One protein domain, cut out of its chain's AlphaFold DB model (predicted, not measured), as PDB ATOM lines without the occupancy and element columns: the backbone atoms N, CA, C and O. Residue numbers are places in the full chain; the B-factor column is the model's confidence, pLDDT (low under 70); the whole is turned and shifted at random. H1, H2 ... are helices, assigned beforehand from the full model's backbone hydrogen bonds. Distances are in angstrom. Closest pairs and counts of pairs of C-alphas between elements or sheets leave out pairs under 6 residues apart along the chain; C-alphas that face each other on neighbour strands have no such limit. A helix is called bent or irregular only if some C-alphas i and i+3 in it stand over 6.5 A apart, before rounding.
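What this domain is: This is residues 25 to 133 of the 292 residues of an uncharacterized protein of Lentisphaerae bacterium (UniProt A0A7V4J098). Two helical hairpins stand one over the other: the long helix H2 with H1 slanting along it, and H3 with H4, the chain turning back between H2 and H3. The short H5 folds back at the far end of H4, and the kinked beginning of H2 and the link before it make the opposite end of the longest axis. The printed part has 109 residues with five named helices, H1 to H5 in order, and no named strand; its class is all helix. It is compact, with a radius of gyration of the C-alphas of 15.2 A, and spans 48 by 33 by 19 A, only just flat.

Where its parts are: H2, residues 56 to 81, is 33.9 A long and starts at C-alpha 56 (14.331, -1.196, 30.605). It has a kink of 62 degrees near residue 63 and is irregular, C-alphas 62 and 65 being 7.9 A apart. H1 is residues 28 to 45, 25.5 A. H3, residues 87 to 103, 24.2 A, has a kink of 27 degrees near residue 94 and is only just irregular, with 6.6 A between C-alphas 93 and 96. H4 is residues 109 to 125, 24.4 A; H5, residues 128 to 133, 8.7 A, ends at C-alpha 133 (-18.123, 17.144, 26.925).

How they stand to each other: H2 touches H1, a hairpin at a steep tilt of 42 degrees, opposite ways; the closest C-alphas, Ile 41 and Thr 68, are 4.8 A apart. With residues 76 to 80 alone H2 touches residues 87 to 94 of H3, a hairpin at a shallow tilt of 25 degrees; the closest C-alphas, Trp 80 and Leu 87, are 5.7 A apart. H3 and H4 touch as a hairpin at a shallow tilt of 14 degrees, closest at the C-alphas of Ala 100 and Pro 111, 4.8 A. H2 and H4 are near each other. H4 and H5 touch only at the corner, closest at the C-alphas of Ile 123 and Met 130, 5.6 A. H1 is apart from H3. Every O i to N i+4 pair is within hydrogen-bond range in H1, H4 and H5; the counts are 20 of 22 in H2 and 11 of 13 in H3.

The domain as a whole: The farthest C-alphas, those of Val 54 and Asp 128, are 48.6 A apart. The printed part has no cut and no long link. Mean pLDDT of the printed part is 90.7; residue 25 alone is under 70.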
ATOM      1  N   VAL A  25     -12.761  22.572  13.755       64.81
ATOM      2  CA  VAL A  25     -11.933  21.366  13.690       64.81
ATOM      3  C   VAL A  25     -10.515  21.752  14.085       64.81
ATOM      4  O   VAL A  25      -9.794  22.429  13.344       64.81
ATOM      5  N   ARG A  26     -10.122  21.389  15.309       81.56
ATOM      6  CA  ARG A  26      -8.768  21.641  15.799       81.56
ATOM      7  C   ARG A  26      -7.792  20.867  14.915       81.56
ATOM      8  O   ARG A  26      -8.094  19.748  14.500       81.56
ATOM      9  N   PRO A  27      -6.602  21.419  14.632       91.62
ATOM     10  CA  PRO A  27      -5.625  20.709  13.823       91.62
ATOM     11  C   PRO A  27      -5.221  19.397  14.509       91.62
ATOM     12  O   PRO A  27      -5.023  19.355  15.726       91.62
ATOM     13  N   LEU A  28      -5.059  18.334  13.715       89.81
ATOM     14  CA  LEU A  28      -4.854  16.962  14.201       89.81
ATOM     15  C   LEU A  28      -3.701  16.825  15.202       89.81
ATOM     16  O   LEU A  28      -3.793  16.032  16.130       89.81
ATOM     17  N   TRP A  29      -2.637  17.617  15.068       92.88
ATOM     18  CA  TRP A  29      -1.504  17.572  15.993       92.88
ATOM     19  C   TRP A  29      -1.856  18.071  17.408       92.88
ATOM     20  O   TRP A  29      -1.285  17.575  18.376       92.88
ATOM     21  N   GLN A  30      -2.801  19.014  17.553       93.38
ATOM     22  CA  GLN A  30      -3.277  19.469  18.870       93.38
ATOM     23  C   GLN A  30      -4.077  18.369  19.554       93.38
ATOM     24  O   GLN A  30      -3.879  18.104  20.736       93.38
ATOM     25  N   ILE A  31      -4.948  17.714  18.783       89.69
ATOM     26  CA  ILE A  31      -5.740  16.569  19.230       89.69
ATOM     27  C   ILE A  31      -4.802  15.426  19.632       89.69
ATOM     28  O   ILE A  31      -4.908  14.900  20.737       89.69
ATOM     29  N   ALA A  32      -3.826  15.100  18.782       93.25
ATOM     30  CA  ALA A  32      -2.827  14.075  19.052       93.25
ATOM     31  C   ALA A  32      -2.018  14.382  20.319       93.25
ATOM     32  O   ALA A  32      -1.862  13.498  21.154       93.25
ATOM     33  N   LEU A  33      -1.552  15.623  20.512       96.38
ATOM     34  CA  LEU A  33      -0.806  16.013  21.712       96.38
ATOM     35  C   LEU A  33      -1.672  15.939  22.978       96.38
ATOM     36  O   LEU A  33      -1.211  15.459  24.013       96.38
ATOM     37  N   TYR A  34      -2.929  16.376  22.896       93.00
ATOM     38  CA  TYR A  34      -3.886  16.273  23.994       93.00
ATOM     39  C   TYR A  34      -4.135  14.812  24.394       93.00
ATOM     40  O   TYR A  34      -3.895  14.451  25.549       93.00
ATOM     41  N   PHE A  35      -4.512  13.951  23.447       93.19
ATOM     42  CA  PHE A  35      -4.724  12.528  23.720       93.19
ATOM     43  C   PHE A  35      -3.446  11.836  24.198       93.19
ATOM     44  O   PHE A  35      -3.489  11.103  25.183       93.19
ATOM     45  N   ALA A  36      -2.296  12.114  23.575       96.38
ATOM     46  CA  ALA A  36      -1.009  11.568  24.003       96.38
ATOM     47  C   ALA A  36      -0.673  11.967  25.445       96.38
ATOM     48  O   ALA A  36      -0.149  11.145  26.194       96.38
ATOM     49  N   SER A  37      -1.014  13.191  25.864       96.81
ATOM     50  CA  SER A  37      -0.807  13.626  27.246       96.81
ATOM     51  C   SER A  37      -1.676  12.862  28.244       96.81
ATOM     52  O   SER A  37      -1.159  12.372  29.246       96.81
ATOM     53  N   MET A  38      -2.962  12.662  27.944       93.56
ATOM     54  CA  MET A  38      -3.864  11.878  28.797       93.56
ATOM     55  C   MET A  38      -3.436  10.410  28.883       93.56
ATOM     56  O   MET A  38      -3.357   9.850  29.977       93.56
ATOM     57  N   VAL A  39      -3.118   9.799  27.737       94.50
ATOM     58  CA  VAL A  39      -2.623   8.418  27.666       94.50
ATOM     59  C   VAL A  39      -1.312   8.291  28.439       94.50
ATOM     60  O   VAL A  39      -1.180   7.382  29.251       94.50
ATOM     61  N   GLY A  40      -0.377   9.228  28.266       95.94
ATOM     62  CA  GLY A  40       0.890   9.255  28.994       95.94
ATOM     63  C   GLY A  40       0.699   9.308  30.511       95.94
ATOM     64  O   GLY A  40       1.294   8.500  31.226       95.94
ATOM     65  N   ILE A  41      -0.180  10.186  31.016       94.50
ATOM     66  CA  ILE A  41      -0.516  10.245  32.450       94.50
ATOM     67  C   ILE A  41      -0.985   8.873  32.943       94.50
ATOM     68  O   ILE A  41      -0.443   8.368  33.926       94.50
ATOM     69  N   LEU A  42      -1.956   8.256  32.259       91.69
ATOM     70  CA  LEU A  42      -2.549   6.980  32.674       91.69
ATOM     71  C   LEU A  42      -1.559   5.815  32.605       91.69
ATOM     72  O   LEU A  42      -1.507   5.009  33.533       91.69
ATOM     73  N   VAL A  43      -0.768   5.738  31.535       93.75
ATOM     74  CA  VAL A  43       0.222   4.677  31.317       93.75
ATOM     75  C   VAL A  43       1.313   4.736  32.382       93.75
ATOM     76  O   VAL A  43       1.594   3.728  33.027       93.75
ATOM     77  N   PHE A  44       1.910   5.908  32.616       95.06
ATOM     78  CA  PHE A  44       3.022   6.019  33.560       95.06
ATOM     79  C   PHE A  44       2.564   6.021  35.022       95.06
ATOM     80  O   PHE A  44       3.241   5.425  35.859       95.06
ATOM     81  N   ALA A  45       1.391   6.578  35.345       90.94
ATOM     82  CA  ALA A  45       0.856   6.491  36.706       90.94
ATOM     83  C   ALA A  45       0.582   5.030  37.109       90.94
ATOM     84  O   ALA A  45       0.960   4.599  38.205       90.94
ATOM     85  N   ASN A  46       0.011   4.242  36.190       90.94
ATOM     86  CA  ASN A  46      -0.346   2.841  36.425       90.94
ATOM     87  C   ASN A  46       0.754   1.836  36.058       90.94
ATOM     88  O   ASN A  46       0.522   0.632  36.135       90.94
ATOM     89  N   TRP A  47       1.959   2.291  35.694       91.81
ATOM     90  CA  TRP A  47       3.047   1.380  35.333       91.81
ATOM     91  C   TRP A  47       3.387   0.455  36.508       91.81
ATOM     92  O   TRP A  47       3.790   0.916  37.588       91.81
ATOM     93  N   ALA A  48       3.193  -0.847  36.306       86.62
ATOM     94  CA  ALA A  48       3.345  -1.857  37.344       86.62
ATOM     95  C   ALA A  48       4.821  -2.122  37.666       86.62
ATOM     96  O   ALA A  48       5.704  -1.938  36.825       86.62
ATOM     97  N   LYS A  49       5.092  -2.559  38.902       88.50
ATOM     98  CA  LYS A  49       6.437  -2.981  39.302       88.50
ATOM     99  C   LYS A  49       6.771  -4.288  38.567       88.50
ATOM    100  O   LYS A  49       6.048  -5.263  38.773       88.50
ATOM    101  N   PRO A  50       7.825  -4.333  37.736       88.94
ATOM    102  CA  PRO A  50       8.220  -5.569  37.071       88.94
ATOM    103  C   PRO A  50       8.744  -6.596  38.084       88.94
ATOM    104  O   PRO A  50       9.224  -6.231  39.162       88.94
ATOM    105  N   MET A  51       8.646  -7.882  37.728       85.81
ATOM    106  CA  MET A  51       9.163  -8.988  38.548       85.81
ATOM    107  C   MET A  51      10.690  -8.951  38.655       85.81
ATOM    108  O   MET A  51      11.245  -9.248  39.710       85.81
ATOM    109  N   GLU A  52      11.359  -8.524  37.585       87.75
ATOM    110  CA  GLU A  52      12.802  -8.318  37.569       87.75
ATOM    111  C   GLU A  52      13.161  -6.882  37.959       87.75
ATOM    112  O   GLU A  52      12.520  -5.914  37.549       87.75
ATOM    113  N   THR A  53      14.213  -6.735  38.762       88.00
ATOM    114  CA  THR A  53      14.694  -5.433  39.259       88.00
ATOM    115  C   THR A  53      15.773  -4.810  38.369       88.00
ATOM    116  O   THR A  53      16.406  -3.825  38.745       88.00
ATOM    117  N   VAL A  54      15.974  -5.366  37.175       88.38
ATOM    118  CA  VAL A  54      16.951  -4.920  36.180       88.38
ATOM    119  C   VAL A  54      16.282  -4.756  34.812       88.38
ATOM    120  O   VAL A  54      15.212  -5.303  34.557       88.38
ATOM    121  N   GLY A  55      16.894  -3.962  33.930       90.75
ATOM    122  CA  GLY A  55      16.421  -3.756  32.558       90.75
ATOM    123  C   GLY A  55      15.508  -2.541  32.344       90.75
ATOM    124  O   GLY A  55      15.230  -1.751  33.249       90.75
ATOM    125  N   VAL A  56      15.060  -2.384  31.093       91.06
ATOM    126  CA  VAL A  56      14.331  -1.196  30.605       91.06
ATOM    127  C   VAL A  56      12.999  -1.001  31.337       91.06
ATOM    128  O   VAL A  56      12.674   0.114  31.741       91.06
ATOM    129  N   TRP A  57      12.256  -2.082  31.587       90.56
ATOM    130  CA  TRP A  57      10.963  -2.038  32.279       90.56
ATOM    131  C   TRP A  57      11.076  -1.501  33.709       90.56
ATOM    132  O   TRP A  57      10.246  -0.697  34.140       90.56
ATOM    133  N   TYR A  58      12.132  -1.898  34.428       91.94
ATOM    134  CA  TYR A  58      12.408  -1.408  35.778       91.94
ATOM    135  C   TYR A  58      12.905   0.044  35.770       91.94
ATOM    136  O   TYR A  58      12.516   0.831  36.633       91.94
ATOM    137  N   ALA A  59      13.702   0.432  34.768       92.94
ATOM    138  CA  ALA A  59      14.133   1.818  34.596       92.94
ATOM    139  C   ALA A  59      12.937   2.765  34.405       92.94
ATOM    140  O   ALA A  59      12.856   3.780  35.098       92.94
ATOM    141  N   ILE A  60      11.971   2.398  33.550       93.69
ATOM    142  CA  ILE A  60      10.722   3.155  33.366       93.69
ATOM    143  C   ILE A  60       9.943   3.222  34.682       93.69
ATOM    144  O   ILE A  60       9.531   4.305  35.094       93.69
ATOM    145  N   PHE A  61       9.798   2.093  35.386       93.38
ATOM    146  CA  PHE A  61       9.107   2.050  36.675       93.38
ATOM    147  C   PHE A  61       9.721   3.006  37.711       93.38
ATOM    148  O   PHE A  61       8.983   3.656  38.450       93.38
ATOM    149  N   ARG A  62      11.054   3.149  37.748       92.81
ATOM    150  CA  ARG A  62      11.738   4.071  38.672       92.81
ATOM    151  C   ARG A  62      11.422   5.540  38.407       92.81
ATOM    152  O   ARG A  62      11.309   6.304  39.359       92.81
ATOM    153  N   ILE A  63      11.295   5.936  37.142       93.38
ATOM    154  CA  ILE A  63      11.080   7.340  36.753       93.38
ATOM    155  C   ILE A  63       9.614   7.673  36.463       93.38
ATOM    156  O   ILE A  63       9.304   8.810  36.108       93.38
ATOM    157  N   LYS A  64       8.704   6.704  36.608       93.62
ATOM    158  CA  LYS A  64       7.318   6.812  36.144       93.62
ATOM    159  C   LYS A  64       6.584   8.048  36.670       93.62
ATOM    160  O   LYS A  64       5.873   8.688  35.912       93.62
ATOM    161  N   TRP A  65       6.832   8.454  37.917       90.69
ATOM    162  CA  TRP A  65       6.193   9.635  38.511       90.69
ATOM    163  C   TRP A  65       6.694  10.955  37.917       90.69
ATOM    164  O   TRP A  65       5.911  11.890  37.756       90.69
ATOM    165  N   HIS A  66       7.967  11.021  37.518       91.31
ATOM    166  CA  HIS A  66       8.494  12.170  36.780       91.31
ATOM    167  C   HIS A  66       7.884  12.249  35.377       91.31
ATOM    168  O   HIS A  66       7.516  13.334  34.929       91.31
ATOM    169  N   LEU A  67       7.708  11.100  34.712       94.75
ATOM    170  CA  LEU A  67       7.015  11.027  33.424       94.75
ATOM    171  C   LEU A  67       5.550  11.462  33.557       94.75
ATOM    172  O   LEU A  67       5.087  12.287  32.774       94.75
ATOM    173  N   THR A  68       4.830  10.992  34.580       93.75
ATOM    174  CA  THR A  68       3.452  11.425  34.857       93.75
ATOM    175  C   THR A  68       3.362  12.938  35.060       93.75
ATOM    176  O   THR A  68       2.459  13.567  34.515       93.75
ATOM    177  N   TRP A  69       4.306  13.543  35.790       91.00
ATOM    178  CA  TRP A  69       4.333  14.994  35.992       91.00
ATOM    179  C   TRP A  69       4.584  15.762  34.688       91.00
ATOM    180  O   TRP A  69       3.879  16.728  34.400       91.00
ATOM    181  N   LEU A  70       5.520  15.288  33.858       95.56
ATOM    182  CA  LEU A  70       5.779  15.847  32.530       95.56
ATOM    183  C   LEU A  70       4.511  15.845  31.662       95.56
ATOM    184  O   LEU A  70       4.144  16.879  31.106       95.56
ATOM    185  N   PHE A  71       3.809  14.712  31.577       97.00
ATOM    186  CA  PHE A  71       2.560  14.644  30.818       97.00
ATOM    187  C   PHE A  71       1.435  15.469  31.455       97.00
ATOM    188  O   PHE A  71       0.637  16.054  30.726       97.00
ATOM    189  N   GLY A  72       1.409  15.600  32.783       95.12
ATOM    190  CA  GLY A  72       0.515  16.510  33.501       95.12
ATOM    191  C   GLY A  72       0.708  17.977  33.105       95.12
ATOM    192  O   GLY A  72      -0.272  18.687  32.881       95.12
ATOM    193  N   LEU A  73       1.956  18.426  32.941       95.38
ATOM    194  CA  LEU A  73       2.252  19.771  32.442       95.38
ATOM    195  C   LEU A  73       1.825  19.964  30.986       95.38
ATOM    196  O   LEU A  73       1.243  20.997  30.655       95.38
ATOM    197  N   ILE A  74       2.085  18.976  30.123       96.88
ATOM    198  CA  ILE A  74       1.642  19.013  28.721       96.88
ATOM    199  C   ILE A  74       0.112  19.098  28.665       96.88
ATOM    200  O   ILE A  74      -0.433  19.919  27.932       96.88
ATOM    201  N   PHE A  75      -0.587  18.316  29.489       96.19
ATOM    202  CA  PHE A  75      -2.043  18.351  29.590       96.19
ATOM    203  C   PHE A  75      -2.556  19.724  30.054       96.19
ATOM    204  O   PHE A  75      -3.442  20.299  29.420       96.19
ATOM    205  N   ALA A  76      -1.959  20.307  31.100       94.69
ATOM    206  CA  ALA A  76      -2.300  21.653  31.568       94.69
ATOM    207  C   ALA A  76      -2.064  22.725  30.485       94.69
ATOM    208  O   ALA A  76      -2.892  23.623  30.305       94.69
ATOM    209  N   PHE A  77      -0.976  22.603  29.719       95.69
ATOM    210  CA  PHE A  77      -0.702  23.459  28.566       95.69
ATOM    211  C   PHE A  77      -1.774  23.314  27.478       95.69
ATOM    212  O   PHE A  77      -2.261  24.325  26.974       95.69
ATOM    213  N   CYS A  78      -2.197  22.088  27.150       93.81
ATOM    214  CA  CYS A  78      -3.282  21.842  26.196       93.81
ATOM    215  C   CYS A  78      -4.596  22.498  26.652       93.81
ATOM    216  O   CYS A  78      -5.253  23.165  25.850       93.81
ATOM    217  N   LEU A  79      -4.963  22.382  27.934       91.75
ATOM    218  CA  LEU A  79      -6.170  23.018  28.479       91.75
ATOM    219  C   LEU A  79      -6.134  24.543  28.324       91.75
ATOM    220  O   LEU A  79      -7.100  25.151  27.857       91.75
ATOM    221  N   TRP A  80      -5.005  25.162  28.667       93.56
ATOM    222  CA  TRP A  80      -4.830  26.604  28.528       93.56
ATOM    223  C   TRP A  80      -4.816  27.053  27.060       93.56
ATOM    224  O   TRP A  80      -5.524  27.987  26.681       93.56
ATOM    225  N   ARG A  81      -4.021  26.394  26.209       92.88
ATOM    226  CA  ARG A  81      -3.702  26.893  24.866       92.88
ATOM    227  C   ARG A  81      -4.643  26.404  23.765       92.88
ATOM    228  O   ARG A  81      -4.851  27.152  22.804       92.88
ATOM    229  N   PHE A  82      -5.168  25.182  23.865       90.88
ATOM    230  CA  PHE A  82      -5.992  24.543  22.824       90.88
ATOM    231  C   PHE A  82      -7.485  24.583  23.161       90.88
ATOM    232  O   PHE A  82      -8.304  24.851  22.280       90.88
ATOM    233  N   PHE A  83      -7.829  24.391  24.437       87.06
ATOM    234  CA  PHE A  83      -9.211  24.470  24.936       87.06
ATOM    235  C   PHE A  83      -9.572  25.851  25.498       87.06
ATOM    236  O   PHE A  83     -10.698  26.069  25.931       87.06
ATOM    237  N   LYS A  84      -8.628  26.807  25.464       87.56
ATOM    238  CA  LYS A  84      -8.821  28.208  25.883       87.56
ATOM    239  C   LYS A  84      -9.366  28.349  27.309       87.56
ATOM    240  O   LYS A  84     -10.041  29.329  27.629       87.56
ATOM    241  N   VAL A  85      -9.060  27.392  28.184       89.44
ATOM    242  CA  VAL A  85      -9.378  27.510  29.606       89.44
ATOM    243  C   VAL A  85      -8.545  28.655  30.180       89.44
ATOM    244  O   VAL A  85      -7.338  28.737  29.954       89.44
ATOM    245  N   ALA A  86      -9.186  29.557  30.924       91.25
ATOM    246  CA  ALA A  86      -8.500  30.692  31.531       91.25
ATOM    247  C   ALA A  86      -7.324  30.212  32.402       91.25
ATOM    248  O   ALA A  86      -7.519  29.398  33.308       91.25
ATOM    249  N   LEU A  87      -6.121  30.748  32.158       92.88
ATOM    250  CA  LEU A  87      -4.893  30.356  32.863       92.88
ATOM    251  C   LEU A  87      -5.044  30.347  34.397       92.88
ATOM    252  O   LEU A  87      -4.604  29.375  35.006       92.88
ATOM    253  N   PRO A  88      -5.725  31.325  35.040       93.31
ATOM    254  CA  PRO A  88      -5.937  31.283  36.486       93.31
ATOM    255  C   PRO A  88      -6.684  30.031  36.951       93.31
ATOM    256  O   PRO A  88      -6.310  29.445  37.960       93.31
ATOM    257  N   LYS A  89      -7.692  29.564  36.199       92.00
ATOM    258  CA  LYS A  89      -8.433  28.337  36.535       92.00
ATOM    259  C   LYS A  89      -7.522  27.109  36.463       92.00
ATOM    260  O   LYS A  89      -7.576  26.265  37.351       92.00
ATOM    261  N   VAL A  90      -6.658  27.038  35.446       93.56
ATOM    262  CA  VAL A  90      -5.676  25.951  35.284       93.56
ATOM    263  C   VAL A  90      -4.666  25.949  36.431       93.56
ATOM    264  O   VAL A  90      -4.414  24.903  37.021       93.56
ATOM    265  N   VAL A  91      -4.131  27.117  36.798       94.25
ATOM    266  CA  VAL A  91      -3.169  27.250  37.903       94.25
ATOM    267  C   VAL A  91      -3.811  26.893  39.245       94.25
ATOM    268  O   VAL A  91      -3.219  26.139  40.013       94.25
ATOM    269  N   ILE A  92      -5.036  27.364  39.511       94.50
ATOM    270  CA  ILE A  92      -5.789  27.022  40.728       94.50
ATOM    271  C   ILE A  92      -6.022  25.509  40.818       94.50
ATOM    272  O   ILE A  92      -5.886  24.946  41.899       94.50
ATOM    273  N   ALA A  93      -6.331  24.838  39.706       93.50
ATOM    274  CA  ALA A  93      -6.497  23.385  39.691       93.50
ATOM    275  C   ALA A  93      -5.166  22.628  39.845       93.50
ATOM    276  O   ALA A  93      -5.138  21.569  40.464       93.50
ATOM    277  N   ALA A  94      -4.061  23.154  39.313       94.06
ATOM    278  CA  ALA A  94      -2.747  22.515  39.399       94.06
ATOM    279  C   ALA A  94      -2.089  22.667  40.782       94.06
ATOM    280  O   ALA A  94      -1.349  21.785  41.215       94.06
ATOM    281  N   LEU A  95      -2.354  23.767  41.493       95.50
ATOM    282  CA  LEU A  95      -1.681  24.092  42.751       95.50
ATOM    283  C   LEU A  95      -1.888  23.026  43.848       95.50
ATOM    284  O   LEU A  95      -0.882  22.567  44.391       95.50
ATOM    285  N   PRO A  96      -3.113  22.536  44.136       95.69
ATOM    286  CA  PRO A  96      -3.320  21.444  45.089       95.69
ATOM    287  C   PRO A  96      -2.576  20.161  44.709       95.69
ATOM    288  O   PRO A  96      -2.090  19.456  45.586       95.69
ATOM    289  N   VAL A  97      -2.437  19.876  43.412       94.44
ATOM    290  CA  VAL A  97      -1.731  18.690  42.901       94.44
ATOM    291  C   VAL A  97      -0.234  18.798  43.160       94.44
ATOM    292  O   VAL A  97       0.386  17.841  43.622       94.44
ATOM    293  N   VAL A  98       0.353  19.970  42.902       93.88
ATOM    294  CA  VAL A  98       1.771  20.240  43.177       93.88
ATOM    295  C   VAL A  98       2.041  20.176  44.678       93.88
ATOM    296  O   VAL A  98       2.972  19.495  45.101       93.88
ATOM    297  N   VAL A  99       1.189  20.808  45.491       95.31
ATOM    298  CA  VAL A  99       1.292  20.762  46.956       95.31
ATOM    299  C   VAL A  99       1.188  19.322  47.461       95.31
ATOM    300  O   VAL A  99       2.054  18.878  48.212       95.31
ATOM    301  N   ALA A 100       0.200  18.552  46.995       93.94
ATOM    302  CA  ALA A 100       0.058  17.142  47.352       93.94
ATOM    303  C   ALA A 100       1.270  16.303  46.912       93.94
ATOM    304  O   ALA A 100       1.671  15.390  47.627       93.94
ATOM    305  N   SER A 101       1.889  16.630  45.774       90.88
ATOM    306  CA  SER A 101       3.062  15.908  45.263       90.88
ATOM    307  C   SER A 101       4.296  16.117  46.139       90.88
ATOM    308  O   SER A 101       5.090  15.195  46.306       90.88
ATOM    309  N   VAL A 102       4.450  17.311  46.720       92.50
ATOM    310  CA  VAL A 102       5.563  17.636  47.624       92.50
ATOM    311  C   VAL A 102       5.305  17.095  49.031       92.50
ATOM    312  O   VAL A 102       6.188  16.472  49.615       92.50
ATOM    313  N   LEU A 103       4.096  17.289  49.570       94.81
ATOM    314  CA  LEU A 103       3.748  16.859  50.931       94.81
ATOM    315  C   LEU A 103       3.663  15.334  51.068       94.81
ATOM    316  O   LEU A 103       4.044  14.783  52.097       94.81
ATOM    317  N   PHE A 104       3.186  14.648  50.028       93.94
ATOM    318  CA  PHE A 104       2.969  13.203  50.027       93.94
ATOM    319  C   PHE A 104       3.876  12.490  49.019       93.94
ATOM    320  O   PHE A 104       3.449  11.554  48.347       93.94
ATOM    321  N   ALA A 105       5.153  12.885  48.943       87.31
ATOM    322  CA  ALA A 105       6.135  12.278  48.036       87.31
ATOM    323  C   ALA A 105       6.257  10.745  48.203       87.31
ATOM    324  O   ALA A 105       6.502  10.027  47.234       87.31
ATOM    325  N   ASN A 106       6.022  10.233  49.417       88.75
ATOM    326  CA  ASN A 106       6.041   8.797  49.720       88.75
ATOM    327  C   ASN A 106       4.736   8.065  49.357       88.75
ATOM    328  O   ASN A 106       4.721   6.837  49.332       88.75
ATOM    329  N   ASN A 107       3.640   8.785  49.079       89.88
ATOM    330  CA  ASN A 107       2.354   8.200  48.698       89.88
ATOM    331  C   ASN A 107       1.774   8.880  47.440       89.88
ATOM    332  O   ASN A 107       0.873   9.716  47.541       89.88
ATOM    333  N   PRO A 108       2.242   8.486  46.242       85.75
ATOM    334  CA  PRO A 108       1.870   9.115  44.972       85.75
ATOM    335  C   PRO A 108       0.392   8.974  44.569       85.75
ATOM    336  O   PRO A 108      -0.069   9.650  43.652       85.75
ATOM    337  N   ILE A 109      -0.376   8.113  45.245       88.44
ATOM    338  CA  ILE A 109      -1.818   7.960  45.001       88.44
ATOM    339  C   ILE A 109      -2.563   9.239  45.406       88.44
ATOM    340  O   ILE A 109      -3.523   9.636  44.745       88.44
ATOM    341  N   ILE A 110      -2.099   9.923  46.455       92.19
ATOM    342  CA  ILE A 110      -2.703  11.168  46.942       92.19
ATOM    343  C   ILE A 110      -2.616  12.280  45.881       92.19
ATOM    344  O   ILE A 110      -3.667  12.741  45.444       92.19
ATOM    345  N   PRO A 111      -1.433  12.684  45.369       91.75
ATOM    346  CA  PRO A 111      -1.366  13.700  44.321       91.75
ATOM    347  C   PRO A 111      -2.096  13.294  43.038       91.75
ATOM    348  O   PRO A 111      -2.716  14.146  42.405       91.75
ATOM    349  N   PHE A 112      -2.091  12.009  42.668       90.06
ATOM    350  CA  PHE A 112      -2.836  11.533  41.502       90.06
ATOM    351  C   PHE A 112      -4.355  11.720  41.664       90.06
ATOM    352  O   PHE A 112      -5.013  12.281  40.785       90.06
ATOM    353  N   THR A 113      -4.913  11.302  42.802       91.88
ATOM    354  CA  THR A 113      -6.347  11.455  43.104       91.88
ATOM    355  C   THR A 113      -6.744  12.922  43.252       91.88
ATOM    356  O   THR A 113      -7.763  13.330  42.694       91.88
ATOM    357  N   THR A 114      -5.914  13.748  43.901       94.56
ATOM    358  CA  THR A 114      -6.092  15.208  43.922       94.56
ATOM    359  C   THR A 114      -6.133  15.775  42.501       94.56
ATOM    360  O   THR A 114      -7.025  16.560  42.189       94.56
ATOM    361  N   GLY A 115      -5.238  15.332  41.611       93.06
ATOM    362  CA  GLY A 115      -5.234  15.722  40.199       93.06
ATOM    363  C   GLY A 115      -6.531  15.385  39.475       93.06
ATOM    364  O   GLY A 115      -7.119  16.262  38.841       93.06
ATOM    365  N   ALA A 116      -7.020  14.152  39.615       91.31
ATOM    366  CA  ALA A 116      -8.281  13.730  39.010       91.31
ATOM    367  C   ALA A 116      -9.471  14.584  39.490       91.31
ATOM    368  O   ALA A 116     -10.282  15.029  38.673       91.31
ATOM    369  N   VAL A 117      -9.545  14.874  40.794       93.88
ATOM    370  CA  VAL A 117     -10.601  15.717  41.380       93.88
ATOM    371  C   VAL A 117     -10.497  17.162  40.884       93.88
ATOM    372  O   VAL A 117     -11.487  17.717  40.408       93.88
ATOM    373  N   CYS A 118      -9.310  17.771  40.934       94.12
ATOM    374  CA  CYS A 118      -9.102  19.150  40.490       94.12
ATOM    375  C   CYS A 118      -9.409  19.335  39.000       94.12
ATOM    376  O   CYS A 118     -10.042  20.323  38.628       94.12
ATOM    377  N   VAL A 119      -9.018  18.379  38.151       91.12
ATOM    378  CA  VAL A 119      -9.355  18.392  36.722       91.12
ATOM    379  C   VAL A 119     -10.862  18.229  36.519       91.12
ATOM    380  O   VAL A 119     -11.446  18.988  35.752       91.12
ATOM    381  N   SER A 120     -11.522  17.317  37.239       88.50
ATOM    382  CA  SER A 120     -12.980  17.141  37.161       88.50
ATOM    383  C   SER A 120     -13.746  18.423  37.524       88.50
ATOM    384  O   SER A 120     -14.667  18.831  36.806       88.50
ATOM    385  N   ILE A 121     -13.318  19.118  38.583       89.94
ATOM    386  CA  ILE A 121     -13.883  20.414  38.987       89.94
ATOM    387  C   ILE A 121     -13.599  21.482  37.926       89.94
ATOM    388  O   ILE A 121     -14.509  22.208  37.532       89.94
ATOM    389  N   LEU A 122     -12.361  21.564  37.424       90.38
ATOM    390  CA  LEU A 122     -11.984  22.523  36.386       90.38
ATOM    391  C   LEU A 122     -12.838  22.356  35.132       90.38
ATOM    392  O   LEU A 122     -13.335  23.354  34.623       90.38
ATOM    393  N   ILE A 123     -13.034  21.123  34.657       84.31
ATOM    394  CA  ILE A 123     -13.861  20.826  33.480       84.31
ATOM    395  C   ILE A 123     -15.317  21.231  33.743       84.31
ATOM    396  O   ILE A 123     -15.960  21.808  32.872       84.31
ATOM    397  N   SER A 124     -15.819  21.004  34.959       82.50
ATOM    398  CA  SER A 124     -17.189  21.371  35.352       82.50
ATOM    399  C   SER A 124     -17.429  22.884  35.419       82.50
ATOM    400  O   SER A 124     -18.562  23.330  35.271       82.50
ATOM    401  N   LEU A 125     -16.373  23.669  35.647       83.12
ATOM    402  CA  LEU A 125     -16.410  25.134  35.745       83.12
ATOM    403  C   LEU A 125     -15.813  25.837  34.510       83.12
ATOM    404  O   LEU A 125     -15.704  27.074  34.478       83.12
ATOM    405  N   ALA A 126     -15.343  25.067  33.529       75.56
ATOM    406  CA  ALA A 126     -14.830  25.564  32.260       75.56
ATOM    407  C   ALA A 126     -15.998  25.907  31.313       75.56
ATOM    408  O   ALA A 126     -17.154  25.665  31.641       75.56
ATOM    409  N   GLY A 127     -15.700  26.569  30.190       79.00
ATOM    410  CA  GLY A 127     -16.716  27.096  29.266       79.00
ATOM    411  C   GLY A 127     -17.649  26.033  28.669       79.00
ATOM    412  O   GLY A 127     -17.485  24.838  28.912       79.00
ATOM    413  N   ASP A 128     -18.606  26.482  27.854       78.69
ATOM    414  CA  ASP A 128     -19.722  25.659  27.358       78.69
ATOM    415  C   ASP A 128     -19.279  24.352  26.674       78.69
ATOM    416  O   ASP A 128     -19.847  23.300  26.947       78.69
ATOM    417  N   GLU A 129     -18.194  24.379  25.895       78.81
ATOM    418  CA  GLU A 129     -17.620  23.191  25.240       78.81
ATOM    419  C   GLU A 129     -17.227  22.083  26.244       78.81
ATOM    420  O   GLU A 129     -17.589  20.916  26.104       78.81
ATOM    421  N   MET A 130     -16.529  22.451  27.323       80.12
ATOM    422  CA  MET A 130     -16.070  21.502  28.348       80.12
ATOM    423  C   MET A 130     -17.235  20.987  29.195       80.12
ATOM    424  O   MET A 130     -17.243  19.829  29.628       80.12
ATOM    425  N   LYS A 131     -18.240  21.842  29.404       80.44
ATOM    426  CA  LYS A 131     -19.483  21.473  30.071       80.44
ATOM    427  C   LYS A 131     -20.255  20.435  29.251       80.44
ATOM    428  O   LYS A 131     -20.640  19.422  29.834       80.44
ATOM    429  N   ASN A 132     -20.391  20.643  27.939       80.62
ATOM    430  CA  ASN A 132     -21.015  19.697  27.012       80.62
ATOM    431  C   ASN A 132     -20.270  18.356  27.005       80.62
ATOM    432  O   ASN A 132     -20.891  17.313  27.213       80.62
ATOM    433  N   TRP A 133     -18.937  18.366  26.877       76.56
ATOM    434  CA  TRP A 133     -18.123  17.144  26.925       76.56
ATOM    435  C   TRP A 133     -18.329  16.346  28.222       76.56
ATOM    436  O   TRP A 133     -18.493  15.121  28.200       76.56
TER     437      TRP A 133